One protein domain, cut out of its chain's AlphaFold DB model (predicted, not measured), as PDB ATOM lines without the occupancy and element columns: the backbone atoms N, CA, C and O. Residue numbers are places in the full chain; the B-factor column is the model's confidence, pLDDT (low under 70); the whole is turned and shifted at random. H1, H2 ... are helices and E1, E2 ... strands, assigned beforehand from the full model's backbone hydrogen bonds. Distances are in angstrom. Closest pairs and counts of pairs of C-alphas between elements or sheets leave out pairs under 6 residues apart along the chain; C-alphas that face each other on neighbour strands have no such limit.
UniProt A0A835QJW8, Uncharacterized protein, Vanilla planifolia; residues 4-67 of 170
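AT A GLANCE: This is residues 4 to 67 of the 170 residues of an uncharacterized protein of Vanilla planifolia (UniProt A0A835QJW8). With little regular structure, helix H1 crosses one face of a small sheet, making two layers, and residues 39 to 48 stick out. The sheet, E1-E2-E3, is an antiparallel meander, each strand neighbouring the last. The loose, mixed whole of 64 residues printed, 24 in three named strands then one named helix, has radius of gyration of the C-alphas 13.6 A and spans 42 by 25 by 18 A.

HOW THE PARTS SIT: E1, residues 10 to 12, and E2, residues 18 to 21, form a hairpin, N 10 to O 20 at 3.0 A. E2 forms another with E3, residues 31 to 34, N 33 to O 19 at 2.8 A. H1, residues 53 to 65, every O i to N i+4 pair within hydrogen-bond range, is on the sheet; Val 58 and Leu 34 have its closest C-alphas to E3, 6.9 A.

IN THESE COORDINATES: Find C-alpha 10 at (-19.556, 39.840, -8.300); H1 runs 18.3 A to C-alpha 65 at (-14.456, 50.133, -6.029).

THE WHOLE: The printed part has no cut; link E3-H1 is long; Gly 49 has pLDDT under 70.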
ATOM      1  N   SER A   4     -12.691  30.647   0.006       91.19
ATOM      2  CA  SER A   4     -12.592  30.107   1.373       91.19
ATOM      3  C   SER A   4     -12.691  31.171   2.469       91.19
ATOM      4  O   SER A   4     -13.114  30.865   3.578       91.19
ATOM      5  N   ALA A   5     -12.324  32.417   2.161       93.38
ATOM      6  CA  ALA A   5     -12.458  33.558   3.061       93.38
ATOM      7  C   ALA A   5     -13.819  34.270   2.917       93.38
ATOM      8  O   ALA A   5     -13.997  35.354   3.464       93.38
ATOM      9  N   GLY A   6     -14.762  33.696   2.160       93.69
ATOM     10  CA  GLY A   6     -16.097  34.255   1.951       93.69
ATOM     11  C   GLY A   6     -16.165  35.391   0.928       93.69
ATOM     12  O   GLY A   6     -17.174  36.089   0.876       93.69
ATOM     13  N   PHE A   7     -15.125  35.602   0.113       93.44
ATOM     14  CA  PHE A   7     -15.181  36.619  -0.941       93.44
ATOM     15  C   PHE A   7     -16.101  36.156  -2.091       93.44
ATOM     16  O   PHE A   7     -15.920  35.035  -2.579       93.44
ATOM     17  N   PRO A   8     -17.067  36.978  -2.540       94.50
ATOM     18  CA  PRO A   8     -18.093  36.543  -3.481       94.50
ATOM     19  C   PRO A   8     -17.649  36.645  -4.947       94.50
ATOM     20  O   PRO A   8     -16.728  37.383  -5.300       94.50
ATOM     21  N   THR A   9     -18.369  35.941  -5.823       95.31
ATOM     22  CA  THR A   9     -18.483  36.328  -7.238       95.31
ATOM     23  C   THR A   9     -19.290  37.619  -7.317       95.31
ATOM     24  O   THR A   9     -20.270  37.772  -6.588       95.31
ATOM     25  N   PHE A  10     -18.907  38.536  -8.198       94.81
ATOM     26  CA  PHE A  10     -19.556  39.840  -8.300       94.81
ATOM     27  C   PHE A  10     -19.802  40.258  -9.748       94.81
ATOM     28  O   PHE A  10     -19.126  39.812 -10.677       94.81
ATOM     29  N   ALA A  11     -20.771  41.154  -9.900       95.56
ATOM     30  CA  ALA A  11     -21.103  41.865 -11.121       95.56
ATOM     31  C   ALA A  11     -21.360  43.333 -10.742       95.56
ATOM     32  O   ALA A  11     -22.132  43.614  -9.828       95.56
ATOM     33  N   SER A  12     -20.679  44.255 -11.411       95.00
ATOM     34  CA  SER A  12     -20.794  45.701 -11.244       95.00
ATOM     35  C   SER A  12     -21.378  46.287 -12.519       95.00
ATOM     36  O   SER A  12     -20.636  46.612 -13.444       95.00
ATOM     37  N   TYR A  13     -22.703  46.411 -12.550       90.81
ATOM     38  CA  TYR A  13     -23.433  47.043 -13.648       90.81
ATOM     39  C   TYR A  13     -23.048  48.522 -13.808       90.81
ATOM     40  O   TYR A  13     -22.680  49.187 -12.838       90.81
ATOM     41  N   GLY A  14     -23.160  49.030 -15.033       87.69
ATOM     42  CA  GLY A  14     -22.751  50.377 -15.423       87.69
ATOM     43  C   GLY A  14     -21.739  50.333 -16.563       87.69
ATOM     44  O   GLY A  14     -21.542  49.286 -17.170       87.69
ATOM     45  N   VAL A  15     -21.098  51.468 -16.839       85.69
ATOM     46  CA  VAL A  15     -20.066  51.576 -17.878       85.69
ATOM     47  C   VAL A  15     -18.713  51.856 -17.203       85.69
ATOM     48  O   VAL A  15     -18.567  52.911 -16.577       85.69
ATOM     49  N   PRO A  16     -17.726  50.939 -17.286       91.44
ATOM     50  CA  PRO A  16     -17.804  49.613 -17.914       91.44
ATOM     51  C   PRO A  16     -18.566  48.594 -17.056       91.44
ATOM     52  O   PRO A  16     -18.554  48.676 -15.823       91.44
ATOM     53  N   TYR A  17     -19.153  47.583 -17.703       93.56
ATOM     54  CA  TYR A  17     -19.722  46.442 -16.997       93.56
ATOM     55  C   TYR A  17     -18.619  45.458 -16.629       93.56
ATOM     56  O   TYR A  17     -17.989  44.843 -17.487       93.56
ATOM     57  N   ILE A  18     -18.384  45.307 -15.328       96.50
ATOM     58  CA  ILE A  18     -17.338  44.439 -14.795       96.50
ATOM     59  C   ILE A  18     -17.957  43.243 -14.080       96.50
ATOM     60  O   ILE A  18     -18.901  43.386 -13.308       96.50
ATOM     61  N   TYR A  19     -17.381  42.062 -14.265       96.25
ATOM     62  CA  TYR A  19     -17.686  40.884 -13.459       96.25
ATOM     63  C   TYR A  19     -16.403  40.170 -13.049       96.25
ATOM     64  O   TYR A  19     -15.366  40.266 -13.705       96.25
ATOM     65  N   GLY A  20     -16.455  39.440 -11.944       95.38
ATOM     66  CA  GLY A  20     -15.279  38.770 -11.417       95.38
ATOM     67  C   GLY A  20     -15.623  37.622 -10.494       95.38
ATOM     68  O   GLY A  20     -16.725  37.524  -9.955       95.38
ATOM     69  N   THR A  21     -14.650  36.738 -10.320       94.31
ATOM     70  CA  THR A  21     -14.751  35.589  -9.421       94.31
ATOM     71  C   THR A  21     -13.642  35.662  -8.384       94.31
ATOM     72  O   THR A  21     -12.546  36.127  -8.715       94.31
ATOM     73  N   PRO A  22     -13.873  35.163  -7.158       93.75
ATOM     74  CA  PRO A  22     -12.833  35.075  -6.142       93.75
ATOM     75  C   PRO A  22     -11.609  34.310  -6.655       93.75
ATOM     76  O   PRO A  22     -11.684  33.546  -7.622       93.75
ATOM     77  N   SER A  23     -10.484  34.463  -5.957       93.56
ATOM     78  CA  SER A  23      -9.322  33.605  -6.173       93.56
ATOM     79  C   SER A  23      -9.710  32.149  -5.901       93.56
ATOM     80  O   SER A  23     -10.004  31.777  -4.759       93.56
ATOM     81  N   MET A  24      -9.775  31.367  -6.983       87.00
ATOM     82  CA  MET A  24     -10.132  29.945  -6.984       87.00
ATOM     83  C   MET A  24      -9.183  29.144  -7.873       87.00
ATOM     84  O   MET A  24      -8.526  28.231  -7.389       87.00
ATOM     85  N   GLU A  25      -9.097  29.503  -9.155       85.44
ATOM     86  CA  GLU A  25      -8.297  28.771 -10.147       85.44
ATOM     87  C   GLU A  25      -6.791  28.936  -9.909       85.44
ATOM     88  O   GLU A  25      -6.037  27.966  -9.951       85.44
ATOM     89  N   PHE A  26      -6.368  30.158  -9.579       89.88
ATOM     90  CA  PHE A  26      -4.977  30.493  -9.297       89.88
ATOM     91  C   PHE A  26      -4.855  31.063  -7.877       89.88
ATOM     92  O   PHE A  26      -5.405  32.139  -7.605       89.88
ATOM     93  N   PRO A  27      -4.151  30.374  -6.955       88.62
ATOM     94  CA  PRO A  27      -3.970  30.848  -5.588       88.62
ATOM     95  C   PRO A  27      -3.377  32.260  -5.536       88.62
ATOM     96  O   PRO A  27      -2.319  32.525  -6.097       88.62
ATOM     97  N   GLY A  28      -4.071  33.171  -4.855       89.69
ATOM     98  CA  GLY A  28      -3.639  34.560  -4.689       89.69
ATOM     99  C   GLY A  28      -3.984  35.489  -5.857       89.69
ATOM    100  O   GLY A  28      -3.845  36.699  -5.701       89.69
ATOM    101  N   LEU A  29      -4.488  34.968  -6.982       91.88
ATOM    102  CA  LEU A  29      -4.911  35.778  -8.127       91.88
ATOM    103  C   LEU A  29      -6.436  35.815  -8.226       91.88
ATOM    104  O   LEU A  29      -7.101  34.781  -8.158       91.88
ATOM    105  N   ILE A  30      -6.986  37.015  -8.393       93.25
ATOM    106  CA  ILE A  30      -8.407  37.238  -8.662       93.25
ATOM    107  C   ILE A  30      -8.626  37.419 -10.167       93.25
ATOM    108  O   ILE A  30      -7.801  38.031 -10.845       93.25
ATOM    109  N   LYS A  31      -9.746  36.908 -10.688       94.69
ATOM    110  CA  LYS A  31     -10.170  37.156 -12.068       94.69
ATOM    111  C   LYS A  31     -11.169  38.303 -12.090       94.69
ATOM    112  O   LYS A  31     -12.200  38.231 -11.423       94.69
ATOM    113  N   ILE A  32     -10.878  39.315 -12.898       95.19
ATOM    114  CA  ILE A  32     -11.754  40.456 -13.156       95.19
ATOM    115  C   ILE A  32     -11.824  40.626 -14.669       95.19
ATOM    116  O   ILE A  32     -10.797  40.610 -15.343       95.19
ATOM    117  N   ALA A  33     -13.035  40.721 -15.197       94.56
ATOM    118  CA  ALA A  33     -13.312  40.780 -16.618       94.56
ATOM    119  C   ALA A  33     -14.238  41.955 -16.923       94.56
ATOM    120  O   ALA A  33     -15.162  42.252 -16.165       94.56
ATOM    121  N   LEU A  34     -13.989  42.581 -18.065       94.62
ATOM    122  CA  LEU A  34     -14.908  43.518 -18.685       94.62
ATOM    123  C   LEU A  34     -15.885  42.721 -19.558       94.62
ATOM    124  O   LEU A  34     -15.465  41.861 -20.334       94.62
ATOM    125  N   HIS A  35     -17.184  42.955 -19.389       93.88
ATOM    126  CA  HIS A  35     -18.213  42.427 -20.276       93.88
ATOM    127  C   HIS A  35     -18.249  43.281 -21.540       93.88
ATOM    128  O   HIS A  35     -18.401  44.493 -21.453       93.88
ATOM    129  N   GLY A  36     -18.050  42.644 -22.692       89.12
ATOM    130  CA  GLY A  36     -17.948  43.321 -23.980       89.12
ATOM    131  C   GLY A  36     -16.563  43.183 -24.609       89.12
ATOM    132  O   GLY A  36     -15.746  42.339 -24.229       89.12
ATOM    133  N   GLY A  37     -16.314  43.990 -25.633       88.06
ATOM    134  CA  GLY A  37     -15.069  43.975 -26.391       88.06
ATOM    135  C   GLY A  37     -15.247  44.505 -27.807       88.06
ATOM    136  O   GLY A  37     -16.339  44.877 -28.229       88.06
ATOM    137  N   ARG A  38     -14.150  44.535 -28.565       87.69
ATOM    138  CA  ARG A  38     -14.177  44.956 -29.970       87.69
ATOM    139  C   ARG A  38     -14.767  43.866 -30.865       87.69
ATOM    140  O   ARG A  38     -14.484  42.684 -30.666       87.69
ATOM    141  N   ALA A  39     -15.504  44.275 -31.896       90.12
ATOM    142  CA  ALA A  39     -15.884  43.376 -32.980       90.12
ATOM    143  C   ALA A  39     -14.627  42.736 -33.591       90.12
ATOM    144  O   ALA A  39     -13.608  43.404 -33.795       90.12
ATOM    145  N   CYS A  40     -14.687  41.435 -33.863       90.56
ATOM    146  CA  CYS A  40     -13.563  40.696 -34.417       90.56
ATOM    147  C   CYS A  40     -14.038  39.541 -35.302       90.56
ATOM    148  O   CYS A  40     -15.130  39.011 -35.110       90.56
ATOM    149  N   ASP A  41     -13.194  39.169 -36.261       92.12
ATOM    150  CA  ASP A  41     -13.334  37.946 -37.048       92.12
ATOM    151  C   ASP A  41     -12.650  36.798 -36.276       92.12
ATOM    152  O   ASP A  41     -11.454  36.921 -35.977       92.12
ATOM    153  N   PRO A  42     -13.361  35.709 -35.925       92.12
ATOM    154  CA  PRO A  42     -12.790  34.618 -35.138       92.12
ATOM    155  C   PRO A  42     -11.600  33.930 -35.821       92.12
ATOM    156  O   PRO A  42     -10.714  33.445 -35.116       92.12
ATOM    157  N   ASP A  43     -11.530  33.944 -37.155       93.19
ATOM    158  CA  ASP A  43     -10.475  33.279 -37.928       93.19
ATOM    159  C   ASP A  43      -9.247  34.174 -38.144       93.19
ATOM    160  O   ASP A  43      -8.169  33.700 -38.512       93.19
ATOM    161  N   ARG A  44      -9.393  35.488 -37.936       90.50
ATOM    162  CA  ARG A  44      -8.358  36.484 -38.269       90.50
ATOM    163  C   ARG A  44      -7.950  37.373 -37.108       90.50
ATOM    164  O   ARG A  44      -7.068  38.217 -37.279       90.50
ATOM    165  N   ARG A  45      -8.597  37.244 -35.950       84.56
ATOM    166  CA  ARG A  45      -8.309  38.104 -34.804       84.56
ATOM    167  C   ARG A  45      -6.900  37.877 -34.278       84.56
ATOM    168  O   ARG A  45      -6.411  36.751 -34.193       84.56
ATOM    169  N   ASP A  46      -6.287  38.965 -33.828       78.31
ATOM    170  CA  ASP A  46      -5.161  38.845 -32.923       78.31
ATOM    171  C   ASP A  46      -5.669  38.432 -31.526       78.31
ATOM    172  O   ASP A  46      -6.770  38.792 -31.081       78.31
ATOM    173  N   TRP A  47      -4.865  37.613 -30.854       77.50
ATOM    174  CA  TRP A  47      -5.070  37.221 -29.459       77.50
ATOM    175  C   TRP A  47      -4.356  38.169 -28.488       77.50
ATOM    176  O   TRP A  47      -4.382  37.950 -27.277       77.50
ATOM    177  N   SER A  48      -3.718  39.220 -29.011       70.31
ATOM    178  CA  SER A  48      -3.209  40.314 -28.197       70.31
ATOM    179  C   SER A  48      -4.371  41.180 -27.693       70.31
ATOM    180  O   SER A  48      -5.484  41.186 -28.222       70.31
ATOM    181  N   GLY A  49      -4.151  41.871 -26.577       69.38
ATOM    182  CA  GLY A  49      -5.162  42.756 -25.998       69.38
ATOM    183  C   GLY A  49      -5.547  43.917 -26.928       69.38
ATOM    184  O   GLY A  49      -5.174  43.999 -28.093       69.38
ATOM    185  N   ASP A  50      -6.305  44.871 -26.416       75.38
ATOM    186  CA  ASP A  50      -6.725  46.092 -27.121       75.38
ATOM    187  C   ASP A  50      -5.736  47.260 -26.973       75.38
ATOM    188  O   ASP A  50      -6.125  48.421 -26.895       75.38
ATOM    189  N   GLY A  51      -4.436  46.964 -26.888       78.44
ATOM    190  CA  GLY A  51      -3.433  47.988 -26.572       78.44
ATOM    191  C   GLY A  51      -3.529  48.510 -25.130       78.44
ATOM    192  O   GLY A  51      -3.040  49.599 -24.825       78.44
ATOM    193  N   GLY A  52      -4.161  47.742 -24.237       86.81
ATOM    194  CA  GLY A  52      -4.229  48.013 -22.800       86.81
ATOM    195  C   GLY A  52      -5.394  48.906 -22.374       86.81
ATOM    196  O   GLY A  52      -5.417  49.330 -21.225       86.81
ATOM    197  N   GLU A  53      -6.344  49.200 -23.261       89.50
ATOM    198  CA  GLU A  53      -7.548  49.974 -22.932       89.50
ATOM    199  C   GLU A  53      -8.427  49.238 -21.916       89.50
ATOM    200  O   GLU A  53      -8.739  49.788 -20.864       89.50
ATOM    201  N   MET A  54      -8.700  47.954 -22.137       90.12
ATOM    202  CA  MET A  54      -9.398  47.094 -21.182       90.12
ATOM    203  C   MET A  54      -8.674  47.053 -19.835       90.12
ATOM    204  O   MET A  54      -9.310  47.112 -18.785       90.12
ATOM    205  N   VAL A  55      -7.339  46.980 -19.850       92.38
ATOM    206  CA  VAL A  55      -6.537  46.975 -18.619       92.38
ATOM    207  C   VAL A  55      -6.698  48.291 -17.862       92.38
ATOM    208  O   VAL A  55      -6.870  48.251 -16.645       92.38
ATOM    209  N   ARG A  56      -6.696  49.438 -18.555       93.50
ATOM    210  CA  ARG A  56      -6.957  50.749 -17.942       93.50
ATOM    211  C   ARG A  56      -8.347  50.802 -17.316       93.50
ATOM    212  O   ARG A  56      -8.451  51.073 -16.130       93.50
ATOM    213  N   GLN A  57      -9.392  50.437 -18.057       94.25
ATOM    214  CA  GLN A  57     -10.769  50.476 -17.550       94.25
ATOM    215  C   GLN A  57     -10.980  49.585 -16.318       94.25
ATOM    216  O   GLN A  57     -11.635  49.986 -15.355       94.25
ATOM    217  N   VAL A  58     -10.404  48.379 -16.324       94.62
ATOM    218  CA  VAL A  58     -10.450  47.475 -15.168       94.62
ATOM    219  C   VAL A  58      -9.640  48.043 -14.000       94.62
ATOM    220  O   VAL A  58     -10.100  47.967 -12.864       94.62
ATOM    221  N   THR A  59      -8.477  48.646 -14.260       95.00
ATOM    222  CA  THR A  59      -7.643  49.296 -13.234       95.00
ATOM    223  C   THR A  59      -8.382  50.454 -12.569       95.00
ATOM    224  O   THR A  59      -8.521  50.456 -11.348       95.00
ATOM    225  N   ASP A  60      -8.962  51.361 -13.353       95.06
ATOM    226  CA  ASP A  60      -9.732  52.504 -12.852       95.06
ATOM    227  C   ASP A  60     -10.948  52.052 -12.029       95.06
ATOM    228  O   ASP A  60     -11.333  52.683 -11.040       95.06
ATOM    229  N   TRP A  61     -11.589  50.950 -12.433       95.94
ATOM    230  CA  TRP A  61     -12.686  50.360 -11.673       95.94
ATOM    231  C   TRP A  61     -12.202  49.753 -10.348       95.94
ATOM    232  O   TRP A  61     -12.828  49.995  -9.316       95.94
ATOM    233  N   ILE A  62     -11.082  49.020 -10.347       95.56
ATOM    234  CA  ILE A  62     -10.474  48.457  -9.132       95.56
ATOM    235  C   ILE A  62     -10.126  49.571  -8.144       95.56
ATOM    236  O   ILE A  62     -10.511  49.484  -6.983       95.56
ATOM    237  N   GLU A  63      -9.446  50.624  -8.594       94.50
ATOM    238  CA  GLU A  63      -9.013  51.732  -7.733       94.50
ATOM    239  C   GLU A  63     -10.198  52.489  -7.122       94.50
ATOM    240  O   GLU A  63     -10.132  52.948  -5.983       94.50
ATOM    241  N   ARG A  64     -11.318  52.563  -7.848       94.44
ATOM    242  CA  ARG A  64     -12.548  53.200  -7.372       94.44
ATOM    243  C   ARG A  64     -13.360  52.322  -6.416       94.44
ATOM    244  O   ARG A  64     -13.926  52.840  -5.459       94.44
ATOM    245  N   VAL A  65     -13.495  51.027  -6.707       93.75
ATOM    246  CA  VAL A  65     -14.456  50.133  -6.029       93.75
ATOM    247  C   VAL A  65     -13.797  49.264  -4.958       93.75
ATOM    248  O   VAL A  65     -14.438  48.910  -3.970       93.75
ATOM    249  N   MET A  66     -12.521  48.927  -5.126       91.12
ATOM    250  CA  MET A  66     -11.735  48.094  -4.213       91.12
ATOM    251  C   MET A  66     -10.357  48.725  -3.941       91.12
ATOM    252  O   MET A  66      -9.327  48.080  -4.184       91.12
ATOM    253  N   PRO A  67     -10.316  49.980  -3.445       92.06
ATOM    254  CA  PRO A  67      -9.059  50.665  -3.169       92.06
ATOM    255  C   PRO A  67      -8.191  49.837  -2.215       92.06
ATOM    256  O   PRO A  67      -8.702  49.130  -1.341       92.06
TER     257      PRO A  67